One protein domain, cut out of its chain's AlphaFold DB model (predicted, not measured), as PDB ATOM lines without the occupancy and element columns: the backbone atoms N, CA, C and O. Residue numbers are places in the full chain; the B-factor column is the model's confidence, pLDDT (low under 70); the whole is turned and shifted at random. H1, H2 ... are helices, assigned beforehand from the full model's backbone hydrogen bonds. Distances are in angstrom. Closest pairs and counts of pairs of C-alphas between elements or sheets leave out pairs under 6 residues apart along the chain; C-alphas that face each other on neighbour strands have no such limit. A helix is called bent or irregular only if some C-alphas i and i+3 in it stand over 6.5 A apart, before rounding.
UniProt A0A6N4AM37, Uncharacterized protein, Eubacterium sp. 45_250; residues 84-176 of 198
ATOM      1  N   THR A  84     167.311 135.590 256.396       89.94
ATOM      2  CA  THR A  84     166.413 135.841 255.263       89.94
ATOM      3  C   THR A  84     164.952 135.645 255.659       89.94
ATOM      4  O   THR A  84     164.099 136.407 255.211       89.94
ATOM      5  N   ALA A  85     164.646 134.673 256.523       91.31
ATOM      6  CA  ALA A  85     163.287 134.500 257.036       91.31
ATOM      7  C   ALA A  85     162.872 135.642 257.983       91.31
ATOM      8  O   ALA A  85     161.709 136.036 257.995       91.31
ATOM      9  N   THR A  86     163.822 136.190 258.749       91.94
ATOM     10  CA  THR A  86     163.557 137.217 259.771       91.94
ATOM     11  C   THR A  86     163.439 138.619 259.173       91.94
ATOM     12  O   THR A  86     162.504 139.352 259.491       91.94
ATOM     13  N   TYR A  87     164.373 139.003 258.299       91.44
ATOM     14  CA  TYR A  87     164.482 140.367 257.765       91.44
ATOM     15  C   TYR A  87     164.319 140.453 256.243       91.44
ATOM     16  O   TYR A  87     164.435 141.538 255.670       91.44
ATOM     17  N   GLY A  88     164.079 139.330 255.565       91.00
ATOM     18  CA  GLY A  88     164.014 139.283 254.109       91.00
ATOM     19  C   GLY A  88     165.377 139.454 253.435       91.00
ATOM     20  O   GLY A  88     166.428 139.593 254.072       91.00
ATOM     21  N   SER A  89     165.344 139.459 252.102       88.75
ATOM     22  CA  SER A  89     166.521 139.693 251.268       88.75
ATOM     23  C   SER A  89     167.141 141.068 251.530       88.75
ATOM     24  O   SER A  89     166.433 142.043 251.788       88.75
ATOM     25  N   SER A  90     168.466 141.151 251.421       87.94
ATOM     26  CA  SER A  90     169.186 142.414 251.577       87.94
ATOM     27  C   SER A  90     168.752 143.448 250.531       87.94
ATOM     28  O   SER A  90     168.434 143.111 249.386       87.94
ATOM     29  N   ALA A  91     168.761 144.723 250.918       90.75
ATOM     30  CA  ALA A  91     168.399 145.835 250.052       90.75
ATOM     31  C   ALA A  91     169.349 145.921 248.848       90.75
ATOM     32  O   ALA A  91     170.567 145.801 248.982       90.75
ATOM     33  N   ASN A  92     168.795 146.148 247.656       91.12
ATOM     34  CA  ASN A  92     169.595 146.351 246.452       91.12
ATOM     35  C   ASN A  92     169.989 147.832 246.348       91.12
ATOM     36  O   ASN A  92     169.090 148.671 246.253       91.12
ATOM     37  N   PRO A  93     171.287 148.176 246.264       90.38
ATOM     38  CA  PRO A  93     171.726 149.571 246.245       90.38
ATOM     39  C   PRO A  93     171.189 150.366 245.045       90.38
ATOM     40  O   PRO A  93     171.077 151.585 245.126       90.38
ATOM     41  N   ASN A  94     170.824 149.705 243.939       90.69
ATOM     42  CA  ASN A  94     170.236 150.368 242.768       90.69
ATOM     43  C   ASN A  94     168.774 150.793 242.974       90.69
ATOM     44  O   ASN A  94     168.290 151.652 242.239       90.69
ATOM     45  N   TRP A  95     168.056 150.156 243.902       90.44
ATOM     46  CA  TRP A  95     166.631 150.407 244.154       90.44
ATOM     47  C   TRP A  95     166.411 151.154 245.466       90.44
ATOM     48  O   TRP A  95     165.609 152.080 245.510       90.44
ATOM     49  N   ASP A  96     167.156 150.783 246.506       93.25
ATOM     50  CA  ASP A  96     167.117 151.408 247.822       93.25
ATOM     51  C   ASP A  96     168.540 151.546 248.377       93.25
ATOM     52  O   ASP A  96     169.056 150.692 249.099       93.25
ATOM     53  N   PHE A  97     169.197 152.646 248.002       94.31
ATOM     54  CA  PHE A  97     170.551 152.939 248.463       94.31
ATOM     55  C   PHE A  97     170.596 153.252 249.966       94.31
ATOM     56  O   PHE A  97     171.569 152.916 250.632       94.31
ATOM     57  N   THR A  98     169.546 153.872 250.514       93.50
ATOM     58  CA  THR A  98     169.483 154.239 251.935       93.50
ATOM     59  C   THR A  98     169.325 152.998 252.811       93.50
ATOM     60  O   THR A  98     170.107 152.822 253.742       93.50
ATOM     61  N   GLY A  99     168.397 152.095 252.483       93.81
ATOM     62  CA  GLY A  99     168.282 150.808 253.171       93.81
ATOM     63  C   GLY A  99     169.538 149.954 253.013       93.81
ATOM     64  O   GLY A  99     169.982 149.328 253.972       93.81
ATOM     65  N   TRP A 100     170.181 149.990 251.840       96.25
ATOM     66  CA  TRP A 100     171.465 149.315 251.640       96.25
ATOM     67  C   TRP A 100     172.551 149.840 252.592       96.25
ATOM     68  O   TRP A 100     173.219 149.026 253.229       96.25
ATOM     69  N   LEU A 101     172.684 151.163 252.755       96.19
ATOM     70  CA  LEU A 101     173.636 151.756 253.705       96.19
ATOM     71  C   LEU A 101     173.398 151.253 255.136       96.19
ATOM     72  O   LEU A 101     174.336 150.791 255.778       96.19
ATOM     73  N   ILE A 102     172.147 151.274 255.605       96.31
ATOM     74  CA  ILE A 102     171.780 150.856 256.970       96.31
ATOM     75  C   ILE A 102     172.062 149.360 257.209       96.31
ATOM     76  O   ILE A 102     172.397 148.941 258.318       96.31
ATOM     77  N   GLN A 103     171.944 148.531 256.171       94.56
ATOM     78  CA  GLN A 103     172.214 147.092 256.257       94.56
ATOM     79  C   GLN A 103     173.711 146.738 256.181       94.56
ATOM     80  O   GLN A 103     174.091 145.656 256.623       94.56
ATOM     81  N   HIS A 104     174.556 147.617 255.626       94.62
ATOM     82  CA  HIS A 104     175.976 147.327 255.351       94.62
ATOM     83  C   HIS A 104     176.957 148.100 256.241       94.62
ATOM     84  O   HIS A 104     178.106 147.668 256.396       94.62
ATOM     85  N   PHE A 105     176.513 149.187 256.875       96.19
ATOM     86  CA  PHE A 105     177.314 150.000 257.794       96.19
ATOM     87  C   PHE A 105     176.631 150.134 259.154       96.19
ATOM     88  O   PHE A 105     175.406 150.096 259.246       96.19
ATOM     89  N   THR A 106     177.427 150.247 260.215       95.44
ATOM     90  CA  THR A 106     176.924 150.617 261.540       95.44
ATOM     91  C   THR A 106     176.613 152.112 261.583       95.44
ATOM     92  O   THR A 106     177.114 152.882 260.765       95.44
ATOM     93  N   GLU A 107     175.816 152.533 262.562       94.94
ATOM     94  CA  GLU A 107     175.529 153.953 262.799       94.94
ATOM     95  C   GLU A 107     176.821 154.767 262.972       94.94
ATOM     96  O   GLU A 107     177.038 155.722 262.238       94.94
ATOM     97  N   ALA A 108     177.751 154.296 263.812       95.12
ATOM     98  CA  ALA A 108     179.050 154.941 264.017       95.12
ATOM     99  C   ALA A 108     179.889 155.048 262.725       95.12
ATOM    100  O   ALA A 108     180.511 156.074 262.465       95.12
ATOM    101  N   GLU A 109     179.888 154.013 261.872       96.19
ATOM    102  CA  GLU A 109     180.585 154.055 260.575       96.19
ATOM    103  C   GLU A 109     179.973 155.097 259.617       96.19
ATOM    104  O   GLU A 109     180.684 155.678 258.785       96.19
ATOM    105  N   LEU A 110     178.657 155.317 259.704       96.38
ATOM    106  CA  LEU A 110     177.945 156.326 258.921       96.38
ATOM    107  C   LEU A 110     178.182 157.739 259.470       96.38
ATOM    108  O   LEU A 110     178.399 158.640 258.661       96.38
ATOM    109  N   GLU A 111     178.221 157.922 260.792       96.38
ATOM    110  CA  GLU A 111     178.568 159.195 261.445       96.38
ATOM    111  C   GLU A 111     179.995 159.636 261.073       96.38
ATOM    112  O   GLU A 111     180.199 160.745 260.578       96.38
ATOM    113  N   GLU A 112     180.987 158.741 261.169       95.69
ATOM    114  CA  GLU A 112     182.366 159.027 260.730       95.69
ATOM    115  C   GLU A 112     182.432 159.415 259.241       95.69
ATOM    116  O   GLU A 112     183.209 160.282 258.818       95.69
ATOM    117  N   THR A 113     181.602 158.770 258.417       94.50
ATOM    118  CA  THR A 113     181.505 159.074 256.987       94.50
ATOM    119  C   THR A 113     180.886 160.454 256.750       94.50
ATOM    120  O   THR A 113     181.381 161.202 255.903       94.50
ATOM    121  N   GLU A 114     179.824 160.803 257.476       96.06
ATOM    122  CA  GLU A 114     179.169 162.115 257.428       96.06
ATOM    123  C   GLU A 114     180.156 163.235 257.783       96.06
ATOM    124  O   GLU A 114     180.326 164.184 257.006       96.06
ATOM    125  N   GLU A 115     180.894 163.081 258.886       94.88
ATOM    126  CA  GLU A 115     181.931 164.027 259.305       94.88
ATOM    127  C   GLU A 115     182.976 164.241 258.203       94.88
ATOM    128  O   GLU A 115     183.308 165.381 257.845       94.88
ATOM    129  N   GLN A 116     183.465 163.153 257.594       94.06
ATOM    130  CA  GLN A 116     184.435 163.256 256.508       94.06
ATOM    131  C   GLN A 116     183.851 163.972 255.279       94.06
ATOM    132  O   GLN A 116     184.548 164.780 254.653       94.06
ATOM    133  N   LEU A 117     182.587 163.716 254.929       92.62
ATOM    134  CA  LEU A 117     181.908 164.339 253.788       92.62
ATOM    135  C   LEU A 117     181.672 165.844 253.992       92.62
ATOM    136  O   LEU A 117     181.726 166.599 253.016       92.62
ATOM    137  N   HIS A 118     181.484 166.308 255.231       92.12
ATOM    138  CA  HIS A 118     181.415 167.740 255.537       92.12
ATOM    139  C   HIS A 118     182.763 168.450 255.358       92.12
ATOM    140  O   HIS A 118     182.813 169.583 254.861       92.12
ATOM    141  N   VAL A 119     183.868 167.793 255.723       92.31
ATOM    142  CA  VAL A 119     185.223 168.361 255.608       92.31
ATOM    143  C   VAL A 119     185.729 168.314 254.162       92.31
ATOM    144  O   VAL A 119     186.333 169.270 253.657       92.31
ATOM    145  N   VAL A 120     185.496 167.201 253.468       90.12
ATOM    146  CA  VAL A 120     186.112 166.900 252.175       90.12
ATOM    147  C   VAL A 120     185.166 167.222 251.021       90.12
ATOM    148  O   VAL A 120     184.262 166.470 250.689       90.12
ATOM    149  N   LYS A 121     185.454 168.304 250.289       82.88
ATOM    150  CA  LYS A 121     184.633 168.732 249.135       82.88
ATOM    151  C   LYS A 121     184.870 167.953 247.833       82.88
ATOM    152  O   LYS A 121     184.129 168.140 246.870       82.88
ATOM    153  N   ALA A 122     185.914 167.126 247.765       86.62
ATOM    154  CA  ALA A 122     186.298 166.392 246.559       86.62
ATOM    155  C   ALA A 122     186.244 164.881 246.797       86.62
ATOM    156  O   ALA A 122     186.953 164.367 247.658       86.62
ATOM    157  N   SER A 123     185.474 164.160 245.982       86.31
ATOM    158  CA  SER A 123     185.269 162.713 246.140       86.31
ATOM    159  C   SER A 123     186.553 161.883 246.026       86.31
ATOM    160  O   SER A 123     186.645 160.812 246.610       86.31
ATOM    161  N   SER A 124     187.571 162.381 245.318       89.00
ATOM    162  CA  SER A 124     188.881 161.724 245.183       89.00
ATOM    163  C   SER A 124     189.728 161.732 246.458       89.00
ATOM    164  O   SER A 124     190.748 161.052 246.502       89.00
ATOM    165  N   LYS A 125     189.340 162.515 247.471       91.44
ATOM    166  CA  LYS A 125     190.033 162.617 248.763       91.44
ATOM    167  C   LYS A 125     189.350 161.817 249.876       91.44
ATOM    168  O   LYS A 125     189.844 161.829 250.997       91.44
ATOM    169  N   LEU A 126     188.222 161.170 249.582       92.50
ATOM    170  CA  LEU A 126     187.553 160.280 250.525       92.50
ATOM    171  C   LEU A 126     188.411 159.034 250.753       92.50
ATOM    172  O   LEU A 126     189.092 158.565 249.838       92.50
ATOM    173  N   THR A 127     188.362 158.490 251.965       92.56
ATOM    174  CA  THR A 127     189.122 157.296 252.363       92.56
ATOM    175  C   THR A 127     188.218 156.313 253.105       92.56
ATOM    176  O   THR A 127     187.096 156.651 253.468       92.56
ATOM    177  N   GLY A 128     188.677 155.069 253.280       94.50
ATOM    178  CA  GLY A 128     187.945 154.051 254.043       94.50
ATOM    179  C   GLY A 128     186.503 153.844 253.561       94.50
ATOM    180  O   GLY A 128     186.254 153.724 252.356       94.50
ATOM    181  N   ASN A 129     185.563 153.837 254.510       94.50
ATOM    182  CA  ASN A 129     184.136 153.632 254.254       94.50
ATOM    183  C   ASN A 129     183.552 154.694 253.316       94.50
ATOM    184  O   ASN A 129     182.839 154.339 252.381       94.50
ATOM    185  N   ALA A 130     183.927 155.968 253.452       93.06
ATOM    186  CA  ALA A 130     183.425 157.024 252.574       93.06
ATOM    187  C   ALA A 130     183.862 156.838 251.110       93.06
ATOM    188  O   ALA A 130     183.088 157.092 250.183       93.06
ATOM    189  N   ALA A 131     185.092 156.362 250.876       95.00
ATOM    190  CA  ALA A 131     185.567 156.041 249.529       95.00
ATOM    191  C   ALA A 131     184.791 154.863 248.927       95.00
ATOM    192  O   ALA A 131     184.423 154.890 247.747       95.00
ATOM    193  N   TYR A 132     184.521 153.843 249.745       95.94
ATOM    194  CA  TYR A 132     183.747 152.680 249.333       95.94
ATOM    195  C   TYR A 132     182.282 153.048 249.041       95.94
ATOM    196  O   TYR A 132     181.794 152.768 247.946       95.94
ATOM    197  N   ILE A 133     181.628 153.800 249.930       95.50
ATOM    198  CA  ILE A 133     180.280 154.346 249.726       95.50
ATOM    199  C   ILE A 133     180.233 155.208 248.463       95.50
ATOM    200  O   ILE A 133     179.317 155.065 247.661       95.50
ATOM    201  N   CYS A 134     181.239 156.051 248.209       94.31
ATOM    202  CA  CYS A 134     181.315 156.840 246.977       94.31
ATOM    203  C   CYS A 134     181.378 155.958 245.716       94.31
ATOM    204  O   CYS A 134     180.775 156.295 244.690       94.31
ATOM    205  N   LYS A 135     182.108 154.837 245.760       94.94
ATOM    206  CA  LYS A 135     182.182 153.878 244.647       94.94
ATOM    207  C   LYS A 135     180.824 153.218 244.400       94.94
ATOM    208  O   LYS A 135     180.386 153.177 243.248       94.94
ATOM    209  N   GLU A 136     180.149 152.763 245.449       94.94
ATOM    210  CA  GLU A 136     178.829 152.133 245.334       94.94
ATOM    211  C   GLU A 136     177.754 153.139 244.914       94.94
ATOM    212  O   GLU A 136     176.978 152.876 243.998       94.94
ATOM    213  N   HIS A 137     177.790 154.357 245.450       95.44
ATOM    214  CA  HIS A 137     176.911 155.455 245.048       95.44
ATOM    215  C   HIS A 137     177.092 155.823 243.567       95.44
ATOM    216  O   HIS A 137     176.118 156.061 242.848       95.44
ATOM    217  N   LYS A 138     178.334 155.807 243.056       95.00
ATOM    218  CA  LYS A 138     178.607 155.956 241.618       95.00
ATOM    219  C   LYS A 138     178.015 154.803 240.813       95.00
ATOM    220  O   LYS A 138     177.501 155.035 239.720       95.00
ATOM    221  N   SER A 139     178.127 153.574 241.309       93.62
ATOM    222  CA  SER A 139     177.603 152.390 240.630       93.62
ATOM    223  C   SER A 139     176.076 152.435 240.539       93.62
ATOM    224  O   SER A 139     175.534 152.311 239.439       93.62
ATOM    225  N   ALA A 140     175.406 152.717 241.656       93.88
ATOM    226  CA  ALA A 140     173.956 152.699 241.781       93.88
ATOM    227  C   ALA A 140     173.274 153.954 241.224       93.88
ATOM    228  O   ALA A 140     172.431 153.873 240.335       93.88
ATOM    229  N   LEU A 141     173.681 155.132 241.700       92.81
ATOM    230  CA  LEU A 141     173.019 156.412 241.418       92.81
ATOM    231  C   LEU A 141     173.739 157.245 240.346       92.81
ATOM    232  O   LEU A 141     173.352 158.378 240.062       92.81
ATOM    233  N   LYS A 142     174.801 156.695 239.739       93.38
ATOM    234  CA  LYS A 142     175.572 157.309 238.639       93.38
ATOM    235  C   LYS A 142     176.156 158.684 238.970       93.38
ATOM    236  O   LYS A 142     176.423 159.484 238.075       93.38
ATOM    237  N   THR A 143     176.417 158.960 240.248       92.25
ATOM    238  CA  THR A 143     176.973 160.242 240.693       92.25
ATOM    239  C   THR A 143     178.008 160.072 241.802       92.25
ATOM    240  O   THR A 143     177.907 159.190 242.648       92.25
ATOM    241  N   VAL A 144     179.005 160.957 241.793       91.75
ATOM    242  CA  VAL A 144     180.092 161.048 242.789       91.75
ATOM    243  C   VAL A 144     180.090 162.393 243.517       91.75
ATOM    244  O   VAL A 144     181.071 162.762 244.157       91.75
ATOM    245  N   ARG A 145     179.025 163.190 243.364       93.19
ATOM    246  CA  ARG A 145     178.941 164.495 244.029       93.19
ATOM    247  C   ARG A 145     178.866 164.281 245.537       93.19
ATOM    248  O   ARG A 145     177.919 163.660 246.004       93.19
ATOM    249  N   VAL A 146     179.816 164.859 246.272       92.38
ATOM    250  CA  VAL A 146     179.890 164.770 247.741       92.38
ATOM    251  C   VAL A 146     178.569 165.177 248.389       92.38
ATOM    252  O   VAL A 146     178.082 164.460 249.246       92.38
ATOM    253  N   SER A 147     177.924 166.247 247.914       92.56
ATOM    254  CA  SER A 147     176.622 166.680 248.441       92.56
ATOM    255  C   SER A 147     175.498 165.658 248.244       92.56
ATOM    256  O   SER A 147     174.608 165.564 249.079       92.56
ATOM    257  N   ALA A 148     175.523 164.881 247.157       93.38
ATOM    258  CA  ALA A 148     174.527 163.837 246.913       93.38
ATOM    259  C   ALA A 148     174.784 162.591 247.776       93.38
ATOM    260  O   ALA A 148     173.836 161.960 248.239       93.38
ATOM    261  N   ILE A 149     176.063 162.266 248.000       93.81
ATOM    262  CA  ILE A 149     176.476 161.182 248.896       93.81
ATOM    263  C   ILE A 149     176.086 161.540 250.333       93.81
ATOM    264  O   ILE A 149     175.395 160.757 250.975       93.81
ATOM    265  N   LEU A 150     176.438 162.747 250.787       94.50
ATOM    266  CA  LEU A 150     176.090 163.280 252.105       94.50
ATOM    267  C   LEU A 150     174.582 163.214 252.352       94.50
ATOM    268  O   LEU A 150     174.157 162.584 253.308       94.50
ATOM    269  N   ALA A 151     173.766 163.711 251.417       95.38
ATOM    270  CA  ALA A 151     172.311 163.644 251.540       95.38
ATOM    271  C   ALA A 151     171.755 162.208 251.615       95.38
ATOM    272  O   ALA A 151     170.615 162.013 252.033       95.38
ATOM    273  N   SER A 152     172.487 161.202 251.131       95.44
ATOM    274  CA  SER A 152     172.092 159.791 251.250       95.44
ATOM    275  C   SER A 152     172.516 159.195 252.595       95.44
ATOM    276  O   SER A 152     171.766 158.393 253.146       95.44
ATOM    277  N   VAL A 153     173.669 159.619 253.124       95.50
ATOM    278  CA  VAL A 153     174.175 159.245 254.455       95.50
ATOM    279  C   VAL A 153     173.325 159.875 255.560       95.50
ATOM    280  O   VAL A 153     172.840 159.146 256.415       95.50
ATOM    281  N   GLU A 154     173.020 161.172 255.483       96.12
ATOM    282  CA  GLU A 154     172.120 161.875 256.420       96.12
ATOM    283  C   GLU A 154     170.737 161.203 256.484       96.12
ATOM    284  O   GLU A 154     170.169 160.988 257.554       96.12
ATOM    285  N   ARG A 155     170.196 160.805 255.321       96.12
ATOM    286  CA  ARG A 155     168.937 160.046 255.250       96.12
ATOM    287  C   ARG A 155     169.046 158.672 255.904       96.12
ATOM    288  O   ARG A 155     168.077 158.232 256.515       96.12
ATOM    289  N   ALA A 156     170.184 157.996 255.760       96.00
ATOM    290  CA  ALA A 156     170.419 156.703 256.395       96.00
ATOM    291  C   ALA A 156     170.506 156.844 257.918       96.00
ATOM    292  O   ALA A 156     169.806 156.115 258.611       96.00
ATOM    293  N   LEU A 157     171.271 157.816 258.421       96.44
ATOM    294  CA  LEU A 157     171.392 158.116 259.853       96.44
ATOM    295  C   LEU A 157     170.040 158.475 260.474       96.44
ATOM    296  O   LEU A 157     169.648 157.890 261.477       96.44
ATOM    297  N   SER A 158     169.263 159.349 259.829       95.88
ATOM    298  CA  SER A 158     167.934 159.722 260.328       95.88
ATOM    299  C   SER A 158     166.953 158.546 260.393       95.88
ATOM    300  O   SER A 158     166.035 158.584 261.208       95.88
ATOM    301  N   ALA A 159     167.095 157.544 259.522       95.19
ATOM    302  CA  ALA A 159     166.222 156.372 259.488       95.19
ATOM    303  C   ALA A 159     166.755 155.197 260.330       95.19
ATOM    304  O   ALA A 159     165.999 154.271 260.615       95.19
ATOM    305  N   TYR A 160     168.032 155.224 260.727       95.12
ATOM    306  CA  TYR A 160     168.732 154.105 261.362       95.12
ATOM    307  C   TYR A 160     168.044 153.577 262.636       95.12
ATOM    308  O   TYR A 160     167.879 152.357 262.736       95.12
ATOM    309  N   PRO A 161     167.572 154.426 263.577       91.94
ATOM    310  CA  PRO A 161     166.978 153.952 264.832       91.94
ATOM    311  C   PRO A 161     165.667 153.179 264.647       91.94
ATOM    312  O   PRO A 161     165.351 152.291 265.436       91.94
ATOM    313  N   GLU A 162     164.900 153.515 263.609       92.88
ATOM    314  CA  GLU A 162     163.602 152.893 263.313       92.88
ATOM    315  C   GLU A 162     163.716 151.748 262.293       92.88
ATOM    316  O   GLU A 162     162.740 151.037 262.033       92.88
ATOM    317  N   TYR A 163     164.897 151.544 261.704       92.38
ATOM    318  CA  TYR A 163     165.091 150.567 260.643       92.38
ATOM    319  C   TYR A 163     165.200 149.140 261.190       92.38
ATOM    320  O   TYR A 163     166.135 148.789 261.912       92.38
ATOM    321  N   VAL A 164     164.264 148.283 260.782       91.88
ATOM    322  CA  VAL A 164     164.259 146.859 261.135       91.88
ATOM    323  C   VAL A 164     165.177 146.075 260.197       91.88
ATOM    324  O   VAL A 164     165.029 146.116 258.975       91.88
ATOM    325  N   GLY A 165     166.113 145.324 260.774       91.19
ATOM    326  CA  GLY A 165     167.126 144.567 260.046       91.19
ATOM    327  C   GLY A 165     168.318 145.424 259.631       91.19
ATOM    328  O   GLY A 165     168.804 145.280 258.510       91.19
ATOM    329  N   ASN A 166     168.778 146.324 260.506       94.12
ATOM    330  CA  ASN A 166     170.048 147.031 260.316       94.12
ATOM    331  C   ASN A 166     171.254 146.069 260.403       94.12
ATOM    332  O   ASN A 166     171.100 144.894 260.757       94.12
ATOM    333  N   LYS A 167     172.462 146.550 260.077       94.06
ATOM    334  CA  LYS A 167     173.682 145.724 260.046       94.06
ATOM    335  C   LYS A 167     173.873 144.893 261.317       94.06
ATOM    336  O   LYS A 167     174.078 143.686 261.226       94.06
ATOM    337  N   GLN A 168     173.771 145.522 262.486       93.56
ATOM    338  CA  GLN A 168     174.002 144.858 263.774       93.56
ATOM    339  C   GLN A 168     172.965 143.762 264.040       93.56
ATOM    340  O   GLN A 168     173.321 142.650 264.421       93.56
ATOM    341  N   GLN A 169     171.687 144.048 263.781       93.31
ATOM    342  CA  GLN A 169     170.601 143.076 263.932       93.31
ATOM    343  C   GLN A 169     170.759 141.879 262.983       93.31
ATOM    344  O   GLN A 169     170.536 140.736 263.387       93.31
ATOM    345  N   ARG A 170     171.162 142.122 261.730       93.50
ATOM    346  CA  ARG A 170     171.430 141.060 260.747       93.50
ATOM    347  C   ARG A 170     172.667 140.242 261.106       93.50
ATOM    348  O   ARG A 170     172.658 139.029 260.948       93.50
ATOM    349  N   GLU A 171     173.735 140.875 261.587       93.94
ATOM    350  CA  GLU A 171     174.935 140.178 262.075       93.94
ATOM    351  C   GLU A 171     174.642 139.277 263.274       93.94
ATOM    352  O   GLU A 171     175.173 138.171 263.343       93.94
ATOM    353  N   GLU A 172     173.787 139.721 264.193       94.25
ATOM    354  CA  GLU A 172     173.385 138.918 265.346       94.25
ATOM    355  C   GLU A 172     172.640 137.650 264.917       94.25
ATOM    356  O   GLU A 172     173.014 136.549 265.320       94.25
ATOM    357  N   ILE A 173     171.649 137.773 264.024       93.94
ATOM    358  CA  ILE A 173     170.934 136.598 263.507       93.94
ATOM    359  C   ILE A 173     171.866 135.689 262.704       93.94
ATOM    360  O   ILE A 173     171.791 134.480 262.877       93.94
ATOM    361  N   ARG A 174     172.794 136.231 261.902       93.25
ATOM    362  CA  ARG A 174     173.782 135.407 261.178       93.25
ATOM    363  C   ARG A 174     174.646 134.568 262.113       93.25
ATOM    364  O   ARG A 174     174.884 133.401 261.823       93.25
ATOM    365  N   LYS A 175     175.088 135.132 263.240       94.88
ATOM    366  CA  LYS A 175     175.844 134.381 264.255       94.88
ATOM    367  C   LYS A 175     174.994 133.287 264.895       94.88
ATOM    368  O   LYS A 175     175.475 132.177 265.090       94.88
ATOM    369  N   GLN A 176     173.735 133.587 265.211       94.38
ATOM    370  CA  GLN A 176     172.806 132.600 265.770       94.38
ATOM    371  C   GLN A 176     172.493 131.478 264.770       94.38
ATOM    372  O   GLN A 176     172.485 130.311 265.151       94.38
TER     373      GLN A 176
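What this domain is: This is residues 84 to 176 of the 198 residues of an uncharacterized protein of Eubacterium sp. 45_250 (UniProt A0A6N4AM37). Two helices, H3 and H5, run side by side and opposite ways; H2 packs on H5, and H4 is set crosswise to the pair, with its residues 129 to 130 on H3. H6 packs on H2 and reaches to the far end of the longest axis, with the short H1 near it. The printed part has 93 residues, with six named helices in the order H1 to H6 and no named strand, and its class is all helix. It is compact, with a radius of gyration of the C-alphas of 13.2 A, yet elongated, spanning 40 by 24 by 20 A.

How they stand to each other: H1, residues 84 to 87, is close to but not clearly touching H6, residues 167 to 176; their closest C-alphas, Tyr 87 and Arg 170, are 7.6 A apart. H2, residues 97 to 104, touches H5, residues 146 to 162, at a steep tilt of 61 degrees, the closest C-alphas being Thr 98 and Ala 156 at 5.2 A. H2 also touches H6, with C-alphas 103 and 167 closest at 4.3 A. H3, residues 107 to 119, touches H5 at a shallow tilt of 26 degrees, opposite ways; C-alphas 117 and 150 are closest at 6.1 A. H4, residues 128 to 141, touches H3 about perpendicular at 85 degrees, with C-alphas 113 and 130 closest at 5.2 A. H4 and H5 only just touch, with 3 pairs of C-alphas within 8 A, closest at Cys 134 and Ile 149, 6.8 A. H1 and H5 are apart. In H2, H3, H4 and H6 every O i to N i+4 pair is within hydrogen-bond range; in H5, 10 of 13 are, and H1 is too short for such a pair.

Where its parts are: H1 begins at C-alpha 84 (166.413, 135.841, 255.263). H3 is 18.8 A long, H4 19.7 A and H5 25.5 A. H5 is irregular, with C-alphas 158 and 161 7.4 A apart. H6 ends at C-alpha 176 (172.806, 132.600, 265.770).

The domain as a whole: The two C-alphas farthest apart, Lys 121 and Gln 176, are 41.5 A apart. The printed part has no cut and no long link. The mean pLDDT of the printed part is 93.4, and no printed residue is under 70.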